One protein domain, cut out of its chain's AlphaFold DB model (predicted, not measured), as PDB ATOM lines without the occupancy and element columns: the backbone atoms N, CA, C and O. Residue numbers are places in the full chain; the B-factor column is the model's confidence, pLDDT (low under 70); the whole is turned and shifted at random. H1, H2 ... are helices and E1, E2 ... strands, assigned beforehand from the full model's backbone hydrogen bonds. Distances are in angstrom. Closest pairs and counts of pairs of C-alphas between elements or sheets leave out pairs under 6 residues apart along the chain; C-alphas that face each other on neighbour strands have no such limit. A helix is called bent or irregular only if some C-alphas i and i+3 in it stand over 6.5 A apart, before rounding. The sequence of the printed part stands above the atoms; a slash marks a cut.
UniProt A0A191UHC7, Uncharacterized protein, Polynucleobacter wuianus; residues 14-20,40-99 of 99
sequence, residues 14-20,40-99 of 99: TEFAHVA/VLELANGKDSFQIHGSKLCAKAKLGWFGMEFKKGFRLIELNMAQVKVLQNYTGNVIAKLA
ATOM      1  N   THR A  14      -3.586 -23.749  85.842       92.38
ATOM      2  CA  THR A  14      -3.656 -22.477  86.584       92.38
ATOM      3  C   THR A  14      -4.908 -21.682  86.258       92.38
ATOM      4  O   THR A  14      -5.296 -20.807  87.023       92.38
ATOM      5  N   GLU A  15      -5.547 -21.969  85.122       93.69
ATOM      6  CA  GLU A  15      -6.808 -21.343  84.729       93.69
ATOM      7  C   GLU A  15      -7.750 -22.393  84.143       93.69
ATOM      8  O   GLU A  15      -7.333 -23.307  83.418       93.69
ATOM      9  N   PHE A  16      -9.036 -22.214  84.432       96.31
ATOM     10  CA  PHE A  16     -10.130 -23.026  83.924       96.31
ATOM     11  C   PHE A  16     -11.129 -22.125  83.201       96.31
ATOM     12  O   PHE A  16     -11.328 -20.978  83.595       96.31
ATOM     13  N   ALA A  17     -11.766 -22.651  82.162       95.50
ATOM     14  CA  ALA A  17     -12.869 -21.995  81.471       95.50
ATOM     15  C   ALA A  17     -14.150 -22.797  81.683       95.50
ATOM     16  O   ALA A  17     -14.114 -24.029  81.702       95.50
ATOM     17  N   HIS A  18     -15.277 -22.102  81.809       97.06
ATOM     18  CA  HIS A  18     -16.584 -22.736  81.750       97.06
ATOM     19  C   HIS A  18     -17.038 -22.812  80.291       97.06
ATOM     20  O   HIS A  18     -17.051 -21.799  79.591       97.06
ATOM     21  N   VAL A  19     -17.394 -24.007  79.834       96.06
ATOM     22  CA  VAL A  19     -17.861 -24.263  78.466       96.06
ATOM     23  C   VAL A  19     -19.241 -24.897  78.509       96.06
ATOM     24  O   VAL A  19     -19.571 -25.593  79.467       96.06
ATOM     25  N   ALA A  20     -20.035 -24.674  77.465       97.06
ATOM     26  CA  ALA A  20     -21.366 -25.251  77.325       97.06
ATOM     27  C   ALA A  20     -21.499 -25.982  75.989       97.06
ATOM     28  O   ALA A  20     -21.086 -25.462  74.952       97.06
ATOM     29  N   VAL A  40     -10.000 -32.257  82.285       98.19
ATOM     30  CA  VAL A  40     -10.863 -32.101  81.107       98.19
ATOM     31  C   VAL A  40     -10.326 -30.994  80.207       98.19
ATOM     32  O   VAL A  40     -10.031 -29.900  80.681       98.19
ATOM     33  N   LEU A  41     -10.206 -31.271  78.913       97.62
ATOM     34  CA  LEU A  41      -9.768 -30.330  77.886       97.62
ATOM     35  C   LEU A  41     -10.855 -30.173  76.826       97.62
ATOM     36  O   LEU A  41     -11.396 -31.167  76.341       97.62
ATOM     37  N   GLU A  42     -11.131 -28.939  76.416       97.00
ATOM     38  CA  GLU A  42     -11.988 -28.679  75.259       97.00
ATOM     39  C   GLU A  42     -11.233 -28.972  73.952       97.00
ATOM     40  O   GLU A  42     -10.095 -28.528  73.755       97.00
ATOM     41  N   LEU A  43     -11.874 -29.701  73.036       96.81
ATOM     42  CA  LEU A  43     -11.341 -29.958  71.703       96.81
ATOM     43  C   LEU A  43     -11.549 -28.747  70.784       96.81
ATOM     44  O   LEU A  43     -12.594 -28.105  70.796       96.81
ATOM     45  N   ALA A  44     -10.560 -28.447  69.945       93.94
ATOM     46  CA  ALA A  44     -10.604 -27.278  69.070       93.94
ATOM     47  C   ALA A  44     -11.643 -27.413  67.945       93.94
ATOM     48  O   ALA A  44     -12.313 -26.439  67.619       93.94
ATOM     49  N   ASN A  45     -11.778 -28.619  67.385       91.06
ATOM     50  CA  ASN A  45     -12.598 -28.921  66.208       91.06
ATOM     51  C   ASN A  45     -13.493 -30.152  66.444       91.06
ATOM     52  O   ASN A  45     -13.637 -31.003  65.570       91.06
ATOM     53  N   GLY A  46     -14.022 -30.330  67.658       87.81
ATOM     54  CA  GLY A  46     -14.849 -31.499  67.966       87.81
ATOM     55  C   GLY A  46     -14.124 -32.825  67.702       87.81
ATOM     56  O   GLY A  46     -12.940 -32.963  68.023       87.81
ATOM     57  N   LYS A  47     -14.815 -33.791  67.082       80.12
ATOM     58  CA  LYS A  47     -14.259 -35.115  66.738       80.12
ATOM     59  C   LYS A  47     -13.097 -35.055  65.735       80.12
ATOM     60  O   LYS A  47     -12.219 -35.908  65.805       80.12
ATOM     61  N   ASP A  48     -12.992 -34.009  64.916       88.75
ATOM     62  CA  ASP A  48     -11.902 -33.836  63.933       88.75
ATOM     63  C   ASP A  48     -10.599 -33.304  64.563       88.75
ATOM     64  O   ASP A  48      -9.649 -32.877  63.895       88.75
ATOM     65  N   SER A  49     -10.550 -33.294  65.895       94.25
ATOM     66  CA  SER A  49      -9.390 -32.852  66.660       94.25
ATOM     67  C   SER A  49      -8.338 -33.940  66.837       94.25
ATOM     68  O   SER A  49      -7.206 -33.607  67.189       94.25
ATOM     69  N   PHE A  50      -8.673 -35.211  66.606       95.25
ATOM     70  CA  PHE A  50      -7.721 -36.315  66.712       95.25
ATOM     71  C   PHE A  50      -6.896 -36.442  65.436       95.25
ATOM     72  O   PHE A  50      -7.424 -36.395  64.328       95.25
ATOM     73  N   GLN A  51      -5.586 -36.596  65.589       94.94
ATOM     74  CA  GLN A  51      -4.688 -36.806  64.462       94.94
ATOM     75  C   GLN A  51      -3.426 -37.545  64.889       94.94
ATOM     76  O   GLN A  51      -2.999 -37.461  66.042       94.94
ATOM     77  N   ILE A  52      -2.785 -38.195  63.924       93.88
ATOM     78  CA  ILE A  52      -1.422 -38.686  64.080       93.88
ATOM     79  C   ILE A  52      -0.450 -37.559  63.709       93.88
ATOM     80  O   ILE A  52      -0.590 -36.917  62.669       93.88
ATOM     81  N   HIS A  53       0.526 -37.290  64.572       89.88
ATOM     82  CA  HIS A  53       1.615 -36.353  64.315       89.88
ATOM     83  C   HIS A  53       2.954 -37.075  64.495       89.88
ATOM     84  O   HIS A  53       3.346 -37.407  65.615       89.88
ATOM     85  N   GLY A  54       3.635 -37.366  63.383       89.31
ATOM     86  CA  GLY A  54       4.751 -38.314  63.379       89.31
ATOM     87  C   GLY A  54       4.244 -39.720  63.712       89.31
ATOM     88  O   GLY A  54       3.405 -40.249  62.994       89.31
ATOM     89  N   SER A  55       4.707 -40.295  64.822       89.44
ATOM     90  CA  SER A  55       4.244 -41.585  65.367       89.44
ATOM     91  C   SER A  55       3.322 -41.441  66.587       89.44
ATOM     92  O   SER A  55       3.005 -42.424  67.262       89.44
ATOM     93  N   LYS A  56       2.905 -40.212  66.914       92.69
ATOM     94  CA  LYS A  56       2.143 -39.915  68.130       92.69
ATOM     95  C   LYS A  56       0.676 -39.649  67.829       92.69
ATOM     96  O   LYS A  56       0.363 -38.855  66.942       92.69
ATOM     97  N   LEU A  57      -0.215 -40.276  68.594       95.06
ATOM     98  CA  LEU A  57      -1.627 -39.921  68.628       95.06
ATOM     99  C   LEU A  57      -1.780 -38.634  69.434       95.06
ATOM    100  O   LEU A  57      -1.391 -38.573  70.600       95.06
ATOM    101  N   CYS A  58      -2.370 -37.617  68.816       96.56
ATOM    102  CA  CYS A  58      -2.550 -36.304  69.411       96.56
ATOM    103  C   CYS A  58      -4.002 -35.829  69.299       96.56
ATOM    104  O   CYS A  58      -4.702 -36.159  68.342       96.56
ATOM    105  N   ALA A  59      -4.417 -34.969  70.228       97.12
ATOM    106  CA  ALA A  59      -5.638 -34.175  70.114       97.12
ATOM    107  C   ALA A  59      -5.323 -32.678  70.019       97.12
ATOM    108  O   ALA A  59      -4.462 -32.161  70.732       97.12
ATOM    109  N   LYS A  60      -6.052 -31.970  69.154       96.44
ATOM    110  CA  LYS A  60      -6.102 -30.505  69.109       96.44
ATOM    111  C   LYS A  60      -6.990 -30.013  70.251       96.44
ATOM    112  O   LYS A  60      -8.210 -30.072  70.138       96.44
ATOM    113  N   ALA A  61      -6.391 -29.519  71.328       95.69
ATOM    114  CA  ALA A  61      -7.109 -28.954  72.469       95.69
ATOM    115  C   ALA A  61      -6.922 -27.437  72.555       95.69
ATOM    116  O   ALA A  61      -5.839 -26.924  72.246       95.69
ATOM    117  N   LYS A  62      -7.950 -26.712  72.998       94.50
ATOM    118  CA  LYS A  62      -7.810 -25.297  73.358       94.50
ATOM    119  C   LYS A  62      -7.035 -25.221  74.674       94.50
ATOM    120  O   LYS A  62      -7.509 -25.696  75.697       94.50
ATOM    121  N   LEU A  63      -5.805 -24.704  74.620       93.06
ATOM    122  CA  LEU A  63      -4.912 -24.677  75.778       93.06
ATOM    123  C   LEU A  63      -3.882 -23.541  75.688       93.06
ATOM    124  O   LEU A  63      -3.095 -23.450  74.737       93.06
ATOM    125  N   GLY A  64      -3.862 -22.691  76.709       90.56
ATOM    126  CA  GLY A  64      -2.842 -21.678  76.954       90.56
ATOM    127  C   GLY A  64      -1.595 -22.249  77.637       90.56
ATOM    128  O   GLY A  64      -1.645 -23.272  78.317       90.56
ATOM    129  N   TRP A  65      -0.459 -21.570  77.470       88.75
ATOM    130  CA  TRP A  65       0.824 -21.964  78.067       88.75
ATOM    131  C   TRP A  65       1.572 -20.723  78.550       88.75
ATOM    132  O   TRP A  65       1.896 -19.879  77.719       88.75
ATOM    133  N   PHE A  66       1.820 -20.588  79.857       83.00
ATOM    134  CA  PHE A  66       2.636 -19.515  80.467       83.00
ATOM    135  C   PHE A  66       2.336 -18.089  79.952       83.00
ATOM    136  O   PHE A  66       3.240 -17.286  79.730       83.00
ATOM    137  N   GLY A  67       1.057 -17.768  79.722       73.06
ATOM    138  CA  GLY A  67       0.633 -16.441  79.245       73.06
ATOM    139  C   GLY A  67       1.070 -16.120  77.813       73.06
ATOM    140  O   GLY A  67       1.158 -14.958  77.439       73.06
ATOM    141  N   MET A  68       1.383 -17.143  77.019       77.38
ATOM    142  CA  MET A  68       1.835 -16.969  75.650       77.38
ATOM    143  C   MET A  68       0.698 -17.015  74.646       77.38
ATOM    144  O   MET A  68      -0.132 -17.929  74.650       77.38
ATOM    145  N   GLU A  69       0.770 -16.089  73.700       69.56
ATOM    146  CA  GLU A  69      -0.033 -16.102  72.491       69.56
ATOM    147  C   GLU A  69       0.655 -16.950  71.424       69.56
ATOM    148  O   GLU A  69       1.831 -16.773  71.097       69.56
ATOM    149  N   PHE A  70      -0.087 -17.898  70.865       72.38
ATOM    150  CA  PHE A  70       0.378 -18.710  69.752       72.38
ATOM    151  C   PHE A  70      -0.501 -18.420  68.546       72.38
ATOM    152  O   PHE A  70      -1.710 -18.270  68.683       72.38
ATOM    153  N   LYS A  71       0.096 -18.455  67.348       71.75
ATOM    154  CA  LYS A  71      -0.622 -18.224  66.081       71.75
ATOM    155  C   LYS A  71      -1.834 -19.143  65.885       71.75
ATOM    156  O   LYS A  71      -2.774 -18.781  65.195       71.75
ATOM    157  N   LYS A  72      -1.788 -20.354  66.450       74.00
ATOM    158  CA  LYS A  72      -2.899 -21.314  66.423       74.00
ATOM    159  C   LYS A  72      -3.645 -21.258  67.754       74.00
ATOM    160  O   LYS A  72      -3.012 -21.332  68.806       74.00
ATOM    161  N   GLY A  73      -4.977 -21.237  67.711       81.00
ATOM    162  CA  GLY A  73      -5.840 -21.272  68.903       81.00
ATOM    163  C   GLY A  73      -5.853 -22.611  69.658       81.00
ATOM    164  O   GLY A  73      -6.571 -22.751  70.640       81.00
ATOM    165  N   PHE A  74      -5.067 -23.601  69.220       90.75
ATOM    166  CA  PHE A  74      -5.020 -24.938  69.812       90.75
ATOM    167  C   PHE A  74      -3.595 -25.463  69.998       90.75
ATOM    168  O   PHE A  74      -2.640 -25.007  69.355       90.75
ATOM    169  N   ARG A  75      -3.460 -26.476  70.855       92.38
ATOM    170  CA  ARG A  75      -2.243 -27.256  71.084       92.38
ATOM    171  C   ARG A  75      -2.456 -28.709  70.728       92.38
ATOM    172  O   ARG A  75      -3.558 -29.226  70.854       92.38
ATOM    173  N   LEU A  76      -1.378 -29.342  70.279       93.94
ATOM    174  CA  LEU A  76      -1.331 -30.783  70.096       93.94
ATOM    175  C   LEU A  76      -0.922 -31.412  71.416       93.94
ATOM    176  O   LEU A  76       0.213 -31.237  71.857       93.94
ATOM    177  N   ILE A  77      -1.880 -32.079  72.041       95.25
ATOM    178  CA  ILE A  77      -1.698 -32.825  73.278       95.25
ATOM    179  C   ILE A  77      -1.460 -34.280  72.901       95.25
ATOM    180  O   ILE A  77      -2.271 -34.852  72.177       95.25
ATOM    181  N   GLU A  78      -0.357 -34.858  73.360       96.44
ATOM    182  CA  GLU A  78       0.002 -36.248  73.086       96.44
ATOM    183  C   GLU A  78      -0.805 -37.190  73.988       96.44
ATOM    184  O   GLU A  78      -0.934 -36.959  75.195       96.44
ATOM    185  N   LEU A  79      -1.331 -38.262  73.393       96.62
ATOM    186  CA  LEU A  79      -2.257 -39.206  74.022       96.62
ATOM    187  C   LEU A  79      -1.722 -40.645  74.085       96.62
ATOM    188  O   LEU A  79      -2.396 -41.504  74.635       96.62
ATOM    189  N   ASN A  80      -0.526 -40.929  73.552       93.25
ATOM    190  CA  ASN A  80       0.012 -42.298  73.442       93.25
ATOM    191  C   ASN A  80       0.036 -43.090  74.761       93.25
ATOM    192  O   ASN A  80      -0.093 -44.307  74.730       93.25
ATOM    193  N   MET A  81       0.222 -42.418  75.899       91.44
ATOM    194  CA  MET A  81       0.219 -43.043  77.231       91.44
ATOM    195  C   MET A  81      -0.970 -42.593  78.088       91.44
ATOM    196  O   MET A  81      -0.966 -42.786  79.304       91.44
ATOM    197  N   ALA A  82      -1.951 -41.930  77.474       96.44
ATOM    198  CA  ALA A  82      -3.064 -41.333  78.183       96.44
ATOM    199  C   ALA A  82      -4.276 -42.266  78.198       96.44
ATOM    200  O   ALA A  82      -4.611 -42.887  77.191       96.44
ATOM    201  N   GLN A  83      -4.996 -42.288  79.317       97.69
ATOM    202  CA  GLN A  83      -6.381 -42.747  79.311       97.69
ATOM    203  C   GLN A  83      -7.249 -41.600  78.804       97.69
ATOM    204  O   GLN A  83      -7.096 -40.467  79.265       97.69
ATOM    205  N   VAL A  84      -8.139 -41.881  77.853       97.06
ATOM    206  CA  VAL A  84      -8.951 -40.859  77.187       97.06
ATOM    207  C   VAL A  84     -10.413 -41.270  77.206       97.06
ATOM    208  O   VAL A  84     -10.773 -42.339  76.720       97.06
ATOM    209  N   LYS A  85     -11.270 -40.383  77.715       97.50
ATOM    210  CA  LYS A  85     -12.726 -40.482  77.594       97.50
ATOM    211  C   LYS A  85     -13.243 -39.273  76.824       97.50
ATOM    212  O   LYS A  85     -13.066 -38.137  77.259       97.50
ATOM    213  N   VAL A  86     -13.895 -39.516  75.689       96.25
ATOM    214  CA  VAL A  86     -14.554 -38.458  74.912       96.25
ATOM    215  C   VAL A  86     -15.869 -38.085  75.591       96.25
ATOM    216  O   VAL A  86     -16.682 -38.953  75.903       96.25
ATOM    217  N   LEU A  87     -16.073 -36.789  75.804       96.88
ATOM    218  CA  LEU A  87     -17.277 -36.211  76.386       96.88
ATOM    219  C   LEU A  87     -17.980 -35.385  75.305       96.88
ATOM    220  O   LEU A  87     -17.485 -34.335  74.892       96.88
ATOM    221  N   GLN A  88     -19.112 -35.883  74.808       95.25
ATOM    222  CA  GLN A  88     -19.965 -35.149  73.867       95.25
ATOM    223  C   GLN A  88     -20.957 -34.277  74.640       95.25
ATOM    224  O   GLN A  88     -21.394 -34.676  75.718       95.25
ATOM    225  N   ASN A  89     -21.314 -33.117  74.080       95.81
ATOM    226  CA  ASN A  89     -22.253 -32.159  74.675       95.81
ATOM    227  C   ASN A  89     -21.879 -31.781  76.121       95.81
ATOM    228  O   ASN A  89     -22.733 -31.634  76.993       95.81
ATOM    229  N   TYR A  90     -20.576 -31.675  76.392       97.25
ATOM    230  CA  TYR A  90     -20.058 -31.393  77.719       97.25
ATOM    231  C   TYR A  90     -20.325 -29.938  78.104       97.25
ATOM    232  O   TYR A  90     -19.998 -29.016  77.350       97.25
ATOM    233  N   THR A  91     -20.863 -29.755  79.308       98.00
ATOM    234  CA  THR A  91     -21.003 -28.462  79.978       98.00
ATOM    235  C   THR A  91     -20.318 -28.548  81.333       98.00
ATOM    236  O   THR A  91     -20.605 -29.453  82.117       98.00
ATOM    237  N   GLY A  92     -19.393 -27.635  81.606       97.88
ATOM    238  CA  GLY A  92     -18.594 -27.667  82.825       97.88
ATOM    239  C   GLY A  92     -17.250 -26.973  82.675       97.88
ATOM    240  O   GLY A  92     -16.996 -26.262  81.704       97.88
ATOM    241  N   ASN A  93     -16.382 -27.186  83.662       98.00
ATOM    242  CA  ASN A  93     -15.068 -26.560  83.694       98.00
ATOM    243  C   ASN A  93     -14.042 -27.404  82.930       98.00
ATOM    244  O   ASN A  93     -13.892 -28.601  83.175       98.00
ATOM    245  N   VAL A  94     -13.294 -26.754  82.045       97.56
ATOM    246  CA  VAL A  94     -12.160 -27.331  81.314       97.56
ATOM    247  C   VAL A  94     -10.882 -26.584  81.663       97.56
ATOM    248  O   VAL A  94     -10.916 -25.401  81.998       97.56
ATOM    249  N   ILE A  95      -9.741 -27.257  81.573       97.06
ATOM    250  CA  ILE A  95      -8.430 -26.627  81.724       97.06
ATOM    251  C   ILE A  95      -8.230 -25.662  80.554       97.06
ATOM    252  O   ILE A  95      -8.220 -26.077  79.396       97.06
ATOM    253  N   ALA A  96      -8.038 -24.383  80.868       93.69
ATOM    254  CA  ALA A  96      -7.797 -23.336  79.882       93.69
ATOM    255  C   ALA A  96      -6.304 -23.033  79.721       93.69
ATOM    256  O   ALA A  96      -5.868 -22.667  78.629       93.69
ATOM    257  N   LYS A  97      -5.499 -23.195  80.782       92.75
ATOM    258  CA  LYS A  97      -4.078 -22.818  80.780       92.75
ATOM    259  C   LYS A  97      -3.235 -23.659  81.730       92.75
ATOM    260  O   LYS A  97      -3.681 -23.995  82.826       92.75
ATOM    261  N   LEU A  98      -1.994 -23.909  81.313       90.81
ATOM    262  CA  LEU A  98      -0.922 -24.416  82.171       90.81
ATOM    263  C   LEU A  98       0.136 -23.329  82.420       90.81
ATOM    264  O   LEU A  98       0.522 -22.628  81.469       90.81
ATOM    265  N   ALA A  99       0.633 -23.228  83.654       86.38
ATOM    266  CA  ALA A  99       1.833 -22.467  84.020       86.38
ATOM    267  C   ALA A  99       2.553 -23.082  85.240       86.38
ATOM    268  O   ALA A  99       2.083 -24.129  85.746       86.38
TER     269      ALA A  99
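This is residues 14 to 20 and 40 to 99 of the 99 residues of an uncharacterized protein of Polynucleobacter wuianus (UniProt A0A191UHC7). A small twisted sheet, E3 to E5, makes one side, and the long strand E6 arches over the other, bent by 128 degrees, with E1 paired along its residues 91 to 98. Short E2 sits within this bend near the middle, and the four-residue helix H1 grazes the sheet. The printed part has 67 residues, with one named helix and six named strands in the order E1, E2, H1, E3, E4, E5, E6; the class is mostly strand, and both sheets, E3-E4-E5 and E1-E6, are antiparallel. The whole is compact, with a radius of gyration of the C-alphas of 11.9 A and spans of 30 by 28 by 20 A.

In the larger sheet, E3 is residues 50 to 53, E4 56 to 61, 15.0 A long, and E5 75 to 78. E6, residues 83 to 98, spans 19.3 A from C-alpha 83 at (-6.381, -42.747, 79.311) to C-alpha 98 at (-0.922, -24.416, 82.171), and bends at residue 89. E1, residues 14 to 20, spans 20.2 A from C-alpha 14 at (-3.656, -22.477, 86.584). E2 is residues 40 to 42 and H1 46 to 49.

E3, E4 and E5 form a meander, each strand the antiparallel neighbour of the one before; N 51 and O 58 are 2.9 A apart, N 75 and O 61 2.8 A, within hydrogen-bond range. The sheet is only just strongly twisted, up to 4.1 A off its plane. H1 only grazes it, and is too short for an O i to N i+4 pair. The closest C-alphas of E2 and E6, Val 40 and Val 94, are 4.9 A apart. E1 and E6 are antiparallel at 142 degrees, with N 17 and O 94 at 2.9 A. E4 and E6 are apart.

The C-alphas of Ala 20 and Ser 55, 32.6 A apart, are the farthest. Residues 21 to 39 are not printed; the gap is 13.1 A. The link E4 to E5 is long. Mean pLDDT of the printed part is 92.0, with residue 69 under 70.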